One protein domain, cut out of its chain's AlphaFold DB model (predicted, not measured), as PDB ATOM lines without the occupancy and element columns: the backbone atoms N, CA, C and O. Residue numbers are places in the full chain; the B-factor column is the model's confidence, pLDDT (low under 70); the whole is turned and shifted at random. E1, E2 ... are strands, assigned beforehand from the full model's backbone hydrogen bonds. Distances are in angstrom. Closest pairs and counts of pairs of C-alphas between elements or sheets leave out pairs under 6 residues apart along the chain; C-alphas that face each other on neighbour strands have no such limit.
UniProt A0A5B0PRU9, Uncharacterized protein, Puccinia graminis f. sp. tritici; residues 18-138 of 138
ATOM      1  N   THR A  18      -8.140 100.893 177.645       42.00
ATOM      2  CA  THR A  18      -7.725 101.588 176.436       42.00
ATOM      3  C   THR A  18      -8.949 101.982 175.598       42.00
ATOM      4  O   THR A  18      -9.788 101.135 175.303       42.00
ATOM      5  N   ARG A  19      -8.914 103.224 175.085       43.78
ATOM      6  CA  ARG A  19      -9.603 103.773 173.889       43.78
ATOM      7  C   ARG A  19     -11.030 104.314 174.063       43.78
ATOM      8  O   ARG A  19     -11.972 103.544 174.161       43.78
ATOM      9  N   LEU A  20     -11.178 105.635 173.904       41.47
ATOM     10  CA  LEU A  20     -11.930 106.281 172.808       41.47
ATOM     11  C   LEU A  20     -11.936 107.812 173.005       41.47
ATOM     12  O   LEU A  20     -12.594 108.288 173.922       41.47
ATOM     13  N   ASN A  21     -11.212 108.551 172.157       44.69
ATOM     14  CA  ASN A  21     -11.562 109.863 171.569       44.69
ATOM     15  C   ASN A  21     -10.309 110.668 171.214       44.69
ATOM     16  O   ASN A  21      -9.934 111.573 171.940       44.69
ATOM     17  N   GLU A  22      -9.727 110.390 170.048       42.31
ATOM     18  CA  GLU A  22      -9.103 111.427 169.209       42.31
ATOM     19  C   GLU A  22      -9.395 111.089 167.740       42.31
ATOM     20  O   GLU A  22      -8.521 110.900 166.900       42.31
ATOM     21  N   ALA A  23     -10.682 110.939 167.428       47.75
ATOM     22  CA  ALA A  23     -11.168 110.957 166.059       47.75
ATOM     23  C   ALA A  23     -11.571 112.393 165.731       47.75
ATOM     24  O   ALA A  23     -12.748 112.712 165.781       47.75
ATOM     25  N   MET A  24     -10.599 113.266 165.459       44.88
ATOM     26  CA  MET A  24     -10.795 114.523 164.728       44.88
ATOM     27  C   MET A  24      -9.427 115.162 164.486       44.88
ATOM     28  O   MET A  24      -8.844 115.739 165.394       44.88
ATOM     29  N   ASN A  25      -8.940 115.019 163.247       40.78
ATOM     30  CA  ASN A  25      -8.250 116.046 162.443       40.78
ATOM     31  C   ASN A  25      -7.115 115.512 161.538       40.78
ATOM     32  O   ASN A  25      -6.096 116.166 161.355       40.78
ATOM     33  N   TRP A  26      -7.303 114.346 160.905       40.81
ATOM     34  CA  TRP A  26      -6.432 113.896 159.800       40.81
ATOM     35  C   TRP A  26      -6.915 114.333 158.404       40.81
ATOM     36  O   TRP A  26      -6.183 114.209 157.429       40.81
ATOM     37  N   ASN A  27      -8.109 114.929 158.293       42.66
ATOM     38  CA  ASN A  27      -8.691 115.325 157.001       42.66
ATOM     39  C   ASN A  27      -8.243 116.703 156.473       42.66
ATOM     40  O   ASN A  27      -8.681 117.106 155.399       42.66
ATOM     41  N   LEU A  28      -7.352 117.412 157.175       43.94
ATOM     42  CA  LEU A  28      -6.809 118.707 156.728       43.94
ATOM     43  C   LEU A  28      -5.345 118.652 156.261       43.94
ATOM     44  O   LEU A  28      -4.888 119.588 155.613       43.94
ATOM     45  N   LEU A  29      -4.640 117.535 156.475       46.16
ATOM     46  CA  LEU A  29      -3.291 117.308 155.929       46.16
ATOM     47  C   LEU A  29      -3.294 116.573 154.574       46.16
ATOM     48  O   LEU A  29      -2.270 116.509 153.901       46.16
ATOM     49  N   GLY A  30      -4.455 116.090 154.116       38.28
ATOM     50  CA  GLY A  30      -4.611 115.371 152.844       38.28
ATOM     51  C   GLY A  30      -4.775 116.241 151.589       38.28
ATOM     52  O   GLY A  30      -5.073 115.704 150.527       38.28
ATOM     53  N   ARG A  31      -4.633 117.574 151.675       43.31
ATOM     54  CA  ARG A  31      -4.919 118.493 150.548       43.31
ATOM     55  C   ARG A  31      -3.759 119.369 150.063       43.31
ATOM     56  O   ARG A  31      -3.976 120.191 149.180       43.31
ATOM     57  N   GLN A  32      -2.534 119.168 150.554       44.78
ATOM     58  CA  GLN A  32      -1.349 119.884 150.038       44.78
ATOM     59  C   GLN A  32      -0.188 118.998 149.565       44.78
ATOM     60  O   GLN A  32       0.837 119.525 149.148       44.78
ATOM     61  N   GLN A  33      -0.350 117.675 149.498       42.25
ATOM     62  CA  GLN A  33       0.615 116.801 148.813       42.25
ATOM     63  C   GLN A  33       0.121 116.439 147.409       42.25
ATOM     64  O   GLN A  33       0.006 115.282 147.022       42.25
ATOM     65  N   GLY A  34      -0.169 117.479 146.628       39.56
ATOM     66  CA  GLY A  34      -0.253 117.399 145.176       39.56
ATOM     67  C   GLY A  34       1.144 117.359 144.564       39.56
ATOM     68  O   GLY A  34       1.514 118.285 143.862       39.56
ATOM     69  N   ILE A  35       1.916 116.311 144.861       39.34
ATOM     70  CA  ILE A  35       3.003 115.813 144.011       39.34
ATOM     71  C   ILE A  35       2.944 114.289 144.143       39.34
ATOM     72  O   ILE A  35       3.627 113.679 144.962       39.34
ATOM     73  N   GLN A  36       2.058 113.670 143.361       40.12
ATOM     74  CA  GLN A  36       2.131 112.241 143.080       40.12
ATOM     75  C   GLN A  36       3.437 111.981 142.321       40.12
ATOM     76  O   GLN A  36       3.469 111.993 141.094       40.12
ATOM     77  N   HIS A  37       4.530 111.741 143.039       37.38
ATOM     78  CA  HIS A  37       5.551 110.850 142.513       37.38
ATOM     79  C   HIS A  37       5.019 109.443 142.746       37.38
ATOM     80  O   HIS A  37       5.007 108.945 143.871       37.38
ATOM     81  N   SER A  38       4.490 108.854 141.673       41.38
ATOM     82  CA  SER A  38       4.198 107.427 141.598       41.38
ATOM     83  C   SER A  38       5.355 106.654 142.240       41.38
ATOM     84  O   SER A  38       6.509 106.944 141.905       41.38
ATOM     85  N   PRO A  39       5.106 105.702 143.158       45.03
ATOM     86  CA  PRO A  39       6.177 104.835 143.609       45.03
ATOM     87  C   PRO A  39       6.695 104.124 142.359       45.03
ATOM     88  O   PRO A  39       5.910 103.634 141.545       45.03
ATOM     89  N   ASN A  40       8.008 104.176 142.153       44.69
ATOM     90  CA  ASN A  40       8.692 103.522 141.049       44.69
ATOM     91  C   ASN A  40       8.501 102.006 141.174       44.69
ATOM     92  O   ASN A  40       9.377 101.301 141.673       44.69
ATOM     93  N   THR A  41       7.359 101.490 140.731       47.69
ATOM     94  CA  THR A  41       7.230 100.082 140.392       47.69
ATOM     95  C   THR A  41       8.077  99.899 139.146       47.69
ATOM     96  O   THR A  41       7.700 100.322 138.052       47.69
ATOM     97  N   VAL A  42       9.282  99.361 139.324       48.38
ATOM     98  CA  VAL A  42      10.193  99.044 138.224       48.38
ATOM     99  C   VAL A  42       9.573  97.882 137.446       48.38
ATOM    100  O   VAL A  42       9.855  96.717 137.702       48.38
ATOM    101  N   HIS A  43       8.676  98.197 136.513       43.44
ATOM    102  CA  HIS A  43       8.193  97.274 135.489       43.44
ATOM    103  C   HIS A  43       9.194  97.258 134.333       43.44
ATOM    104  O   HIS A  43       8.876  97.649 133.213       43.44
ATOM    105  N   ASP A  44      10.430  96.863 134.619       50.72
ATOM    106  CA  ASP A  44      11.391  96.557 133.569       50.72
ATOM    107  C   ASP A  44      11.291  95.048 133.284       50.72
ATOM    108  O   ASP A  44      11.604  94.237 134.159       50.72
ATOM    109  N   PRO A  45      10.805  94.637 132.098       49.38
ATOM    110  CA  PRO A  45      10.651  93.227 131.745       49.38
ATOM    111  C   PRO A  45      11.986  92.464 131.691       49.38
ATOM    112  O   PRO A  45      11.970  91.235 131.670       49.38
ATOM    113  N   ASN A  46      13.127  93.166 131.704       50.84
ATOM    114  CA  ASN A  46      14.472  92.592 131.786       50.84
ATOM    115  C   ASN A  46      15.087  92.710 133.193       50.84
ATOM    116  O   ASN A  46      16.247  92.352 133.404       50.84
ATOM    117  N   PHE A  47      14.341  93.222 134.173       61.84
ATOM    118  CA  PHE A  47      14.801  93.296 135.551       61.84
ATOM    119  C   PHE A  47      14.685  91.930 136.225       61.84
ATOM    120  O   PHE A  47      13.620  91.513 136.681       61.84
ATOM    121  N   TYR A  48      15.816  91.231 136.309       70.81
ATOM    122  CA  TYR A  48      15.918  89.970 137.032       70.81
ATOM    123  C   TYR A  48      16.385  90.211 138.468       70.81
ATOM    124  O   TYR A  48      17.409  90.854 138.726       70.81
ATOM    125  N   LEU A  49      15.623  89.674 139.421       80.81
ATOM    126  CA  LEU A  49      16.034  89.643 140.817       80.81
ATOM    127  C   LEU A  49      17.123  88.581 141.020       80.81
ATOM    128  O   LEU A  49      17.039  87.509 140.419       80.81
ATOM    129  N   PRO A  50      18.122  88.831 141.881       81.88
ATOM    130  CA  PRO A  50      19.189  87.868 142.122       81.88
ATOM    131  C   PRO A  50      18.652  86.587 142.758       81.88
ATOM    132  O   PRO A  50      18.066  86.620 143.841       81.88
ATOM    133  N   LYS A  51      18.866  85.466 142.072       82.88
ATOM    134  CA  LYS A  51      18.497  84.115 142.502       82.88
ATOM    135  C   LYS A  51      19.728  83.221 142.525       82.88
ATOM    136  O   LYS A  51      20.636  83.403 141.715       82.88
ATOM    137  N   GLY A  52      19.747  82.258 143.434       81.50
ATOM    138  CA  GLY A  52      20.804  81.274 143.587       81.50
ATOM    139  C   GLY A  52      22.148  81.899 143.941       81.50
ATOM    140  O   GLY A  52      23.189  81.372 143.550       81.50
ATOM    141  N   VAL A  53      22.153  83.047 144.629       84.44
ATOM    142  CA  VAL A  53      23.398  83.744 144.952       84.44
ATOM    143  C   VAL A  53      24.095  82.995 146.073       84.44
ATOM    144  O   VAL A  53      23.648  82.999 147.217       84.44
ATOM    145  N   VAL A  54      25.199  82.345 145.722       85.81
ATOM    146  CA  VAL A  54      26.026  81.595 146.659       85.81
ATOM    147  C   VAL A  54      26.980  82.548 147.373       85.81
ATOM    148  O   VAL A  54      27.804  83.216 146.748       85.81
ATOM    149  N   VAL A  55      26.892  82.582 148.696       85.31
ATOM    150  CA  VAL A  55      27.680  83.443 149.576       85.31
ATOM    151  C   VAL A  55      28.588  82.561 150.432       85.31
ATOM    152  O   VAL A  55      28.120  81.658 151.130       85.31
ATOM    153  N   LYS A  56      29.905  82.802 150.352       84.56
ATOM    154  CA  LYS A  56      30.935  82.041 151.080       84.56
ATOM    155  C   LYS A  56      32.024  82.956 151.635       84.56
ATOM    156  O   LYS A  56      32.324  84.011 151.070       84.56
ATOM    157  N   GLY A  57      32.683  82.477 152.689       73.81
ATOM    158  CA  GLY A  57      33.884  83.082 153.264       73.81
ATOM    159  C   GLY A  57      33.627  84.339 154.101       73.81
ATOM    160  O   GLY A  57      32.511  84.822 154.223       73.81
ATOM    161  N   ASN A  58      34.695  84.905 154.662       64.62
ATOM    162  CA  ASN A  58      34.608  85.945 155.701       64.62
ATOM    163  C   ASN A  58      34.499  87.384 155.158       64.62
ATOM    164  O   ASN A  58      34.820  88.337 155.865       64.62
ATOM    165  N   LYS A  59      34.124  87.570 153.888       68.81
ATOM    166  CA  LYS A  59      34.039  88.896 153.251       68.81
ATOM    167  C   LYS A  59      32.585  89.316 153.054       68.81
ATOM    168  O   LYS A  59      31.692  88.477 152.975       68.81
ATOM    169  N   VAL A  60      32.357  90.626 152.948       75.75
ATOM    170  CA  VAL A  60      31.046  91.172 152.573       75.75
ATOM    171  C   VAL A  60      30.717  90.732 151.150       75.75
ATOM    172  O   VAL A  60      31.397  91.107 150.193       75.75
ATOM    173  N   ASN A  61      29.659  89.947 151.022       79.94
ATOM    174  CA  ASN A  61      29.081  89.520 149.767       79.94
ATOM    175  C   ASN A  61      27.932  90.467 149.421       79.94
ATOM    176  O   ASN A  61      26.926  90.553 150.123       79.94
ATOM    177  N   TRP A  62      28.115  91.218 148.343       80.75
ATOM    178  CA  TRP A  62      27.130  92.178 147.864       80.75
ATOM    179  C   TRP A  62      26.217  91.512 146.851       80.75
ATOM    180  O   TRP A  62      26.675  91.066 145.797       80.75
ATOM    181  N   ILE A  63      24.927  91.519 147.144       79.94
ATOM    182  CA  ILE A  63      23.894  91.054 146.233       79.94
ATOM    183  C   ILE A  63      23.453  92.259 145.418       79.94
ATOM    184  O   ILE A  63      23.081  93.291 145.981       79.94
ATOM    185  N   ARG A  64      23.566  92.150 144.094       81.75
ATOM    186  CA  ARG A  64      23.325  93.251 143.160       81.75
ATOM    187  C   ARG A  64      22.330  92.854 142.090       81.75
ATOM    188  O   ARG A  64      22.318  91.702 141.671       81.75
ATOM    189  N   THR A  65      21.552  93.819 141.619       75.19
ATOM    190  CA  THR A  65      20.737  93.674 140.406       75.19
ATOM    191  C   THR A  65      21.633  93.462 139.180       75.19
ATOM    192  O   THR A  65      22.762  93.954 139.128       75.19
ATOM    193  N   CYS A  66      21.134  92.731 138.179       65.50
ATOM    194  CA  CYS A  66      21.929  92.266 137.037       65.50
ATOM    195  C   CYS A  66      22.456  93.391 136.126       65.50
ATOM    196  O   CYS A  66      23.447  93.189 135.433       65.50
ATOM    197  N   HIS A  67      21.810  94.563 136.124       63.94
ATOM    198  CA  HIS A  67      22.083  95.632 135.154       63.94
ATOM    199  C   HIS A  67      22.708  96.893 135.745       63.94
ATOM    200  O   HIS A  67      23.550  97.519 135.108       63.94
ATOM    201  N   THR A  68      22.295  97.296 136.944       64.25
ATOM    202  CA  THR A  68      22.638  98.617 137.496       64.25
ATOM    203  C   THR A  68      23.713  98.552 138.578       64.25
ATOM    204  O   THR A  68      23.969  99.556 139.238       64.25
ATOM    205  N   GLU A  69      24.283  97.365 138.829       69.25
ATOM    206  CA  GLU A  69      25.147  97.060 139.981       69.25
ATOM    207  C   GLU A  69      24.572  97.536 141.330       69.25
ATOM    208  O   GLU A  69      25.291  97.687 142.325       69.25
ATOM    209  N   THR A  70      23.259  97.776 141.386       78.81
ATOM    210  CA  THR A  70      22.614  98.347 142.561       78.81
ATOM    211  C   THR A  70      22.667  97.321 143.670       78.81
ATOM    212  O   THR A  70      22.140  96.219 143.533       78.81
ATOM    213  N   LYS A  71      23.335  97.684 144.764       84.81
ATOM    214  CA  LYS A  71      23.435  96.863 145.969       84.81
ATOM    215  C   LYS A  71      22.056  96.784 146.608       84.81
ATOM    216  O   LYS A  71      21.516  97.808 147.010       84.81
ATOM    217  N   ILE A  72      21.506  95.578 146.680       87.62
ATOM    218  CA  ILE A  72      20.196  95.337 147.287       87.62
ATOM    219  C   ILE A  72      20.323  94.751 148.690       87.62
ATOM    220  O   ILE A  72      19.675  95.217 149.622       87.62
ATOM    221  N   LEU A  73      21.224  93.785 148.864       89.38
ATOM    222  CA  LEU A  73      21.539  93.195 150.158       89.38
ATOM    223  C   LEU A  73      23.051  93.128 150.327       89.38
ATOM    224  O   LEU A  73      23.787  92.875 149.367       89.38
ATOM    225  N   SER A  74      23.514  93.299 151.557       91.12
ATOM    226  CA  SER A  74      24.859  92.909 151.956       91.12
ATOM    227  C   SER A  74      24.772  91.716 152.899       91.12
ATOM    228  O   SER A  74      23.994  91.702 153.846       91.12
ATOM    229  N   CYS A  75      25.541  90.674 152.598       90.19
ATOM    230  CA  CYS A  75      25.665  89.480 153.424       90.19
ATOM    231  C   CYS A  75      27.086  89.424 153.958       90.19
ATOM    232  O   CYS A  75      28.038  89.419 153.178       90.19
ATOM    233  N   TYR A  76      27.260  89.407 155.270       90.44
ATOM    234  CA  TYR A  76      28.591  89.463 155.862       90.44
ATOM    235  C   TYR A  76      28.663  88.688 157.174       90.44
ATOM    236  O   TYR A  76      27.673  88.569 157.891       90.44
ATOM    237  N   SER A  77      29.840  88.144 157.480       88.94
ATOM    238  CA  SER A  77      30.089  87.503 158.769       88.94
ATOM    239  C   SER A  77      30.411  88.575 159.809       88.94
ATOM    240  O   SER A  77      31.270  89.433 159.595       88.94
ATOM    241  N   SER A  78      29.684  88.549 160.918       85.81
ATOM    242  CA  SER A  78      29.947  89.385 162.090       85.81
ATOM    243  C   SER A  78      31.209  88.930 162.842       85.81
ATOM    244  O   SER A  78      31.680  87.813 162.623       85.81
ATOM    245  N   PRO A  79      31.752  89.752 163.765       86.31
ATOM    246  CA  PRO A  79      32.875  89.350 164.617       86.31
ATOM    247  C   PRO A  79      32.625  88.060 165.410       86.31
ATOM    248  O   PRO A  79      33.560  87.302 165.646       86.31
ATOM    249  N   ASP A  80      31.362  87.772 165.737       87.44
ATOM    250  CA  ASP A  80      30.933  86.555 166.437       87.44
ATOM    251  C   ASP A  80      30.859  85.320 165.518       87.44
ATOM    252  O   ASP A  80      30.358  84.269 165.910       87.44
ATOM    253  N   ASN A  81      31.348  85.435 164.278       88.19
ATOM    254  CA  ASN A  81      31.295  84.407 163.242       88.19
ATOM    255  C   ASN A  81      29.861  83.941 162.935       88.19
ATOM    256  O   ASN A  81      29.601  82.749 162.757       88.19
ATOM    257  N   ILE A  82      28.927  84.889 162.868       89.31
ATOM    258  CA  ILE A  82      27.525  84.665 162.492       89.31
ATOM    259  C   ILE A  82      27.206  85.498 161.252       89.31
ATOM    260  O   ILE A  82      27.533  86.689 161.212       89.31
ATOM    261  N   TRP A  83      26.543  84.896 160.262       89.88
ATOM    262  CA  TRP A  83      26.052  85.609 159.088       89.88
ATOM    263  C   TRP A  83      25.009  86.663 159.463       89.88
ATOM    264  O   TRP A  83      24.082  86.444 160.246       89.88
ATOM    265  N   LYS A  84      25.147  87.823 158.836       90.75
ATOM    266  CA  LYS A  84      24.203  88.927 158.890       90.75
ATOM    267  C   LYS A  84      23.801  89.311 157.482       90.75
ATOM    268  O   LYS A  84      24.629  89.268 156.569       90.75
ATOM    269  N   VAL A  85      22.541  89.690 157.322       91.06
ATOM    270  CA  VAL A  85      21.996  90.190 156.061       91.06
ATOM    271  C   VAL A  85      21.414  91.567 156.308       91.06
ATOM    272  O   VAL A  85      20.549  91.718 157.165       91.06
ATOM    273  N   LYS A  86      21.870  92.566 155.562       91.56
ATOM    274  CA  LYS A  86      21.405  93.944 155.689       91.56
ATOM    275  C   LYS A  86      20.768  94.426 154.394       91.56
ATOM    276  O   LYS A  86      21.286  94.170 153.306       91.56
ATOM    277  N   ASN A  87      19.654  95.139 154.532       90.06
ATOM    278  CA  ASN A  87      19.006  95.841 153.434       90.06
ATOM    279  C   ASN A  87      19.753  97.143 153.135       90.06
ATOM    280  O   ASN A  87      19.827  98.040 153.972       90.06
ATOM    281  N   GLU A  88      20.304  97.238 151.929       89.81
ATOM    282  CA  GLU A  88      21.093  98.392 151.474       89.81
ATOM    283  C   GLU A  88      20.247  99.393 150.676       89.81
ATOM    284  O   GLU A  88      20.767 100.336 150.080       89.81
ATOM    285  N   THR A  89      18.931  99.185 150.637       85.88
ATOM    286  CA  THR A  89      17.999  99.975 149.838       85.88
ATOM    287  C   THR A  89      16.989 100.710 150.706       85.88
ATOM    288  O   THR A  89      16.776 100.394 151.876       85.88
ATOM    289  N   ASN A  90      16.307 101.672 150.086       86.88
ATOM    290  CA  ASN A  90      15.201 102.407 150.697       86.88
ATOM    291  C   ASN A  90      13.847 101.695 150.555       86.88
ATOM    292  O   ASN A  90      12.816 102.274 150.887       86.88
ATOM    293  N   ASN A  91      13.835 100.458 150.054       84.94
ATOM    294  CA  ASN A  91      12.619  99.687 149.829       84.94
ATOM    295  C   ASN A  91      12.627  98.407 150.674       84.94
ATOM    296  O   ASN A  91      13.695  97.830 150.893       84.94
ATOM    297  N   PRO A  92      11.457  97.909 151.103       86.56
ATOM    298  CA  PRO A  92      11.358  96.579 151.688       86.56
ATOM    299  C   PRO A  92      11.833  95.508 150.698       86.56
ATOM    300  O   PRO A  92      11.576  95.605 149.492       86.56
ATOM    301  N   ILE A  93      12.519  94.484 151.207       86.31
ATOM    302  CA  ILE A  93      13.016  93.361 150.406       86.31
ATOM    303  C   ILE A  93      12.469  92.058 150.972       86.31
ATOM    304  O   ILE A  93      12.609  91.786 152.161       86.31
ATOM    305  N   LYS A  94      11.892  91.219 150.113       87.12
ATOM    306  CA  LYS A  94      11.577  89.830 150.454       87.12
ATOM    307  C   LYS A  94      12.647  88.935 149.856       87.12
ATOM    308  O   LYS A  94      12.916  89.013 148.658       87.12
ATOM    309  N   PHE A  95      13.236  88.066 150.662       87.31
ATOM    310  CA  PHE A  95      14.260  87.122 150.225       87.31
ATOM    311  C   PHE A  95      14.097  85.791 150.963       87.31
ATOM    312  O   PHE A  95      13.205  85.671 151.791       87.31
ATOM    313  N   THR A  96      14.887  84.781 150.613       89.38
ATOM    314  CA  THR A  96      15.037  83.532 151.374       89.38
ATOM    315  C   THR A  96      16.508  83.166 151.449       89.38
ATOM    316  O   THR A  96      17.277  83.477 150.538       89.38
ATOM    317  N   ILE A  97      16.892  82.492 152.529       89.50
ATOM    318  CA  ILE A  97      18.235  81.958 152.741       89.50
ATOM    319  C   ILE A  97      18.100  80.446 152.840       89.50
ATOM    320  O   ILE A  97      17.233  79.957 153.561       89.50
ATOM    321  N   GLN A  98      18.966  79.705 152.163       89.06
ATOM    322  CA  GLN A  98      19.093  78.265 152.328       89.06
ATOM    323  C   GLN A  98      20.502  77.908 152.794       89.06
ATOM    324  O   GLN A  98      21.486  78.528 152.388       89.06
ATOM    325  N   THR A  99      20.601  76.881 153.633       86.69
ATOM    326  CA  THR A  99      21.867  76.292 154.085       86.69
ATOM    327  C   THR A  99      21.781  74.792 153.874       86.69
ATOM    328  O   THR A  99      20.777  74.190 154.255       86.69
ATOM    329  N   SER A 100      22.792  74.171 153.263       83.69
ATOM    330  CA  SER A 100      22.801  72.715 153.024       83.69
ATOM    331  C   SER A 100      21.538  72.191 152.310       83.69
ATOM    332  O   SER A 100      21.078  71.086 152.581       83.69
ATOM    333  N   GLY A 101      20.946  73.002 151.424       78.12
ATOM    334  CA  GLY A 101      19.723  72.658 150.687       78.12
ATOM    335  C   GLY A 101      18.415  72.773 151.482       78.12
ATOM    336  O   GLY A 101      17.369  72.396 150.963       78.12
ATOM    337  N   GLN A 102      18.447  73.287 152.716       82.25
ATOM    338  CA  GLN A 102      17.255  73.547 153.528       82.25
ATOM    339  C   GLN A 102      17.029  75.045 153.719       82.25
ATOM    340  O   GLN A 102      17.976  75.796 153.952       82.25
ATOM    341  N   GLU A 103      15.772  75.478 153.638       80.44
ATOM    342  CA  GLU A 103      15.385  76.865 153.893       80.44
ATOM    343  C   GLU A 103      15.572  77.221 155.370       80.44
ATOM    344  O   GLU A 103      15.148  76.495 156.270       80.44
ATOM    345  N   TYR A 104      16.228  78.352 155.617       79.81
ATOM    346  CA  TYR A 104      16.519  78.829 156.955       79.81
ATOM    347  C   TYR A 104      15.253  79.437 157.597       79.81
ATOM    348  O   TYR A 104      14.681  80.385 157.034       79.81
ATOM    349  N   PRO A 105      14.822  78.951 158.778       66.00
ATOM    350  CA  PRO A 105      13.658  79.483 159.482       66.00
ATOM    351  C   PRO A 105      13.940  80.910 159.968       66.00
ATOM    352  O   PRO A 105      14.845  81.141 160.758       66.00
ATOM    353  N   GLY A 106      13.165  81.878 159.476       63.19
ATOM    354  CA  GLY A 106      13.389  83.313 159.701       63.19
ATOM    355  C   GLY A 106      13.801  84.073 158.440       63.19
ATOM    356  O   GLY A 106      13.688  85.296 158.405       63.19
ATOM    357  N   SER A 107      14.180  83.358 157.370       59.62
ATOM    358  CA  SER A 107      14.478  83.975 156.076       59.62
ATOM    359  C   SER A 107      13.240  84.417 155.291       59.62
ATOM    360  O   SER A 107      13.367  85.298 154.458       59.62
ATOM    361  N   GLN A 108      12.036  83.918 155.605       59.31
ATOM    362  CA  GLN A 108      10.769  84.336 154.974       59.31
ATOM    363  C   GLN A 108      10.201  85.662 155.510       59.31
ATOM    364  O   GLN A 108       8.985  85.844 155.587       59.31
ATOM    365  N   SER A 109      11.065  86.598 155.880       65.56
ATOM    366  CA  SER A 109      10.651  87.873 156.456       65.56
ATOM    367  C   SER A 109      11.043  88.999 155.514       65.56
ATOM    368  O   SER A 109      12.179  89.077 155.050       65.56
ATOM    369  N   THR A 110      10.087  89.870 155.205       84.25
ATOM    370  CA  THR A 110      10.383  91.123 154.516       84.25
ATOM    371  C   THR A 110      11.294  91.958 155.415       84.25
ATOM    372  O   THR A 110      10.863  92.360 156.493       84.25
ATOM    373  N   ILE A 111      12.524  92.225 154.977       87.50
ATOM    374  CA  ILE A 111      13.462  93.107 155.678       87.50
ATOM    375  C   ILE A 111      13.178  94.559 155.291       87.50
ATOM    376  O   ILE A 111      13.094  94.896 154.103       87.50
ATOM    377  N   GLN A 112      12.990  95.422 156.285       89.50
ATOM    378  CA  GLN A 112      12.697  96.836 156.075       89.50
ATOM    379  C   GLN A 112      13.939  97.601 155.593       89.50
ATOM    380  O   GLN A 112      15.064  97.098 155.684       89.50
ATOM    381  N   PRO A 113      13.766  98.812 155.036       89.44
ATOM    382  CA  PRO A 113      14.888  99.663 154.652       89.44
ATOM    383  C   PRO A 113      15.900  99.851 155.785       89.44
ATOM    384  O   PRO A 113      15.517 100.149 156.914       89.44
ATOM    385  N   SER A 114      17.194  99.714 155.475       85.69
ATOM    386  CA  SER A 114      18.310  99.823 156.436       85.69
ATOM    387  C   SER A 114      18.300  98.831 157.611       85.69
ATOM    388  O   SER A 114      19.178  98.914 158.472       85.69
ATOM    389  N   GLU A 115      17.349  97.895 157.657       90.06
ATOM    390  CA  GLU A 115      17.292  96.858 158.682       90.06
ATOM    391  C   GLU A 115      18.368  95.791 158.442       90.06
ATOM    392  O   GLU A 115      18.846  95.574 157.321       90.06
ATOM    393  N   GLU A 116      18.749  95.122 159.526       90.75
ATOM    394  CA  GLU A 116      19.692  94.018 159.542       90.75
ATOM    395  C   GLU A 116      19.088  92.810 160.257       90.75
ATOM    396  O   GLU A 116      18.575  92.918 161.368       90.75
ATOM    397  N   ILE A 117      19.214  91.643 159.630       88.62
ATOM    398  CA  ILE A 117      18.832  90.352 160.192       88.62
ATOM    399  C   ILE A 117      20.096  89.607 160.613       88.62
ATOM    400  O   ILE A 117      21.004  89.374 159.811       88.62
ATOM    401  N   VAL A 118      20.124  89.184 161.875       89.06
ATOM    402  CA  VAL A 118      21.111  88.234 162.395       89.06
ATOM    403  C   VAL A 118      20.569  86.829 162.170       89.06
ATOM    404  O   VAL A 118      19.530  86.474 162.719       89.06
ATOM    405  N   THR A 119      21.251  86.028 161.352       86.44
ATOM    406  CA  THR A 119      20.704  84.740 160.902       86.44
ATOM    407  C   THR A 119      21.037  83.585 161.838       86.44
ATOM    408  O   THR A 119      20.567  82.484 161.627       86.44
ATOM    409  N   GLY A 120      21.933  83.742 162.813       87.06
ATOM    410  CA  GLY A 120      22.409  82.604 163.617       87.06
ATOM    411  C   GLY A 120      23.112  81.490 162.814       87.06
ATOM    412  O   GLY A 120      23.509  80.486 163.401       87.06
ATOM    413  N   ILE A 121      23.289  81.647 161.495       87.81
ATOM    414  CA  ILE A 121      24.025  80.711 160.644       87.81
ATOM    415  C   ILE A 121      25.521  80.987 160.849       87.81
ATOM    416  O   ILE A 121      25.928  82.150 160.736       87.81
ATOM    417  N   PRO A 122      26.360  79.967 161.106       89.12
ATOM    418  CA  PRO A 122      27.801  80.160 161.232       89.12
ATOM    419  C   PRO A 122      28.402  80.822 159.986       89.12
ATOM    420  O   PRO A 122      28.128  80.407 158.863       89.12
ATOM    421  N   GLY A 123      29.272  81.812 160.173       86.88
ATOM    422  CA  GLY A 123      29.960  82.533 159.093       86.88
ATOM    423  C   GLY A 123      30.882  81.652 158.244       86.88
ATOM    424  O   GLY A 123      31.209  81.994 157.110       86.88
ATOM    425  N   SER A 124      31.268  80.485 158.768       86.25
ATOM    426  CA  SER A 124      31.999  79.444 158.039       86.25
ATOM    427  C   SER A 124      31.118  78.621 157.095       86.25
ATOM    428  O   SER A 124      31.649  77.903 156.246       86.25
ATOM    429  N   SER A 125      29.794  78.695 157.234       87.69
ATOM    430  CA  SER A 125      28.845  77.994 156.374       87.69
ATOM    431  C   SER A 125      28.628  78.740 155.063       87.69
ATOM    432  O   SER A 125      28.694  79.966 154.989       87.69
ATOM    433  N   GLU A 126      28.322  77.977 154.023       89.19
ATOM    434  CA  GLU A 126      27.816  78.494 152.758       89.19
ATOM    435  C   GLU A 126      26.315  78.756 152.865       89.19
ATOM    436  O   GLU A 126      25.568  77.912 153.368       89.19
ATOM    437  N   ILE A 127      25.882  79.917 152.373       89.06
ATOM    438  CA  ILE A 127      24.465  80.267 152.280       89.06
ATOM    439  C   ILE A 127      24.092  80.537 150.823       89.06
ATOM    440  O   ILE A 127      24.853  81.148 150.073       89.06
ATOM    441  N   LEU A 128      22.910  80.076 150.428       89.44
ATOM    442  CA  LEU A 128      22.290  80.388 149.146       89.44
ATOM    443  C   LEU A 128      21.193  81.420 149.388       89.44
ATOM    444  O   LEU A 128      20.360  81.218 150.271       89.44
ATOM    445  N   LEU A 129      21.183  82.511 148.627       88.88
ATOM    446  CA  LEU A 129      20.203  83.579 148.793       88.88
ATOM    447  C   LEU A 129      19.414  83.835 147.509       88.88
ATOM    448  O   LEU A 129      19.982  84.016 146.431       88.88
ATOM    449  N   ASP A 130      18.093  83.900 147.667       87.38
ATOM    450  CA  ASP A 130      17.138  84.246 146.617       87.38
ATOM    451  C   ASP A 130      16.365  85.508 146.985       87.38
ATOM    452  O   ASP A 130      15.662  85.533 147.992       87.38
ATOM    453  N   VAL A 131      16.421  86.545 146.153       86.94
ATOM    454  CA  VAL A 131      15.604  87.752 146.327       86.94
ATOM    455  C   VAL A 131      14.299  87.592 145.563       86.94
ATOM    456  O   VAL A 131      14.296  87.327 144.365       86.94
ATOM    457  N   HIS A 132      13.167  87.699 146.253       85.12
ATOM    458  CA  HIS A 132      11.816  87.519 145.704       85.12
ATOM    459  C   HIS A 132      11.149  88.828 145.319       85.12
ATOM    460  O   HIS A 132      10.397  88.852 144.351       85.12
ATOM    461  N   SER A 133      11.429  89.908 146.047       82.19
ATOM    462  CA  SER A 133      10.953  91.244 145.698       82.19
ATOM    463  C   SER A 133      11.833  92.334 146.303       82.19
ATOM    464  O   SER A 133      12.489  92.129 147.324       82.19
ATOM    465  N   TRP A 134      11.817  93.504 145.671       77.62
ATOM    466  CA  TRP A 134      12.436  94.745 146.131       77.62
ATOM    467  C   TRP A 134      11.501  95.893 145.738       77.62
ATOM    468  O   TRP A 134      11.321  96.145 144.549       77.62
ATOM    469  N   GLY A 135      10.852  96.534 146.713       71.31
ATOM    470  CA  GLY A 135       9.786  97.512 146.450       71.31
ATOM    471  C   GLY A 135       8.496  97.219 147.212       71.31
ATOM    472  O   GLY A 135       8.433  96.292 148.020       71.31
ATOM    473  N   GLN A 136       7.464  98.033 146.976       51.59
ATOM    474  CA  GLN A 136       6.163  97.860 147.619       51.59
ATOM    475  C   GLN A 136       5.576  96.488 147.255       51.59
ATOM    476  O   GLN A 136       5.430  96.154 146.082       51.59
ATOM    477  N   VAL A 137       5.270  95.694 148.282       46.16
ATOM    478  CA  VAL A 137       4.475  94.472 148.158       46.16
ATOM    479  C   VAL A 137       3.048  94.929 147.861       46.16
ATOM    480  O   VAL A 137       2.417  95.515 148.741       46.16
ATOM    481  N   ILE A 138       2.593  94.751 146.620       34.44
ATOM    482  CA  ILE A 138       1.193  94.963 146.223       34.44
ATOM    483  C   ILE A 138       0.460  93.631 146.354       34.44
ATOM    484  O   ILE A 138       1.017  92.623 145.861       34.44
TER     485      ILE A 138
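AT A GLANCE: This is residues 18 to 138 of the 138 residues of an uncharacterized protein of Puccinia graminis f. sp. tritici (UniProt A0A5B0PRU9). With little regular structure, this is a small sandwich, antiparallel sheets E2-E3-E4-E6 and E1-E7-E5 face to face, and a long tail whose residues 18 to 38 stick out. The printed part has 121 residues, no named helix and strands E1 to E7 in chain order, all strand by class, with 42 residues in named elements. It is loose, radius of gyration of the C-alphas 18.6 A, spanning 55 by 44 by 24 A.

IN THESE COORDINATES: E2 is residues 61 to 64, E3 71 to 77, E4 82 to 87 and E6 116 to 122. E1, 53 to 55, begins at C-alpha (23.398, 83.744, 144.952); E5 is 93 to 99, 19.6 A long; E7, 127 to 134, 19.8 A long, ends at C-alpha (12.436, 94.745, 146.131).

HOW THE PARTS SIT: Hairpins E2-E3 and E3-E4 form a meander, each strand antiparallel to the one before; N 61 and O 75, 2.7 A, and N 76 and O 84, 2.9 A, are within hydrogen-bond range. So are N 85 and O 117 of E4 and E6, 2.9 A. Inner strand E7 has N 55 to O 127 with E1 and N 96 to O 130 with E5, each 2.8 A.

THE WHOLE: Without residues 18 to 38 the body spans 38 by 23 by 21 A. The printed part has no cut; link E5 to E6 is long. Residues 18 to 47 are among those under pLDDT 70.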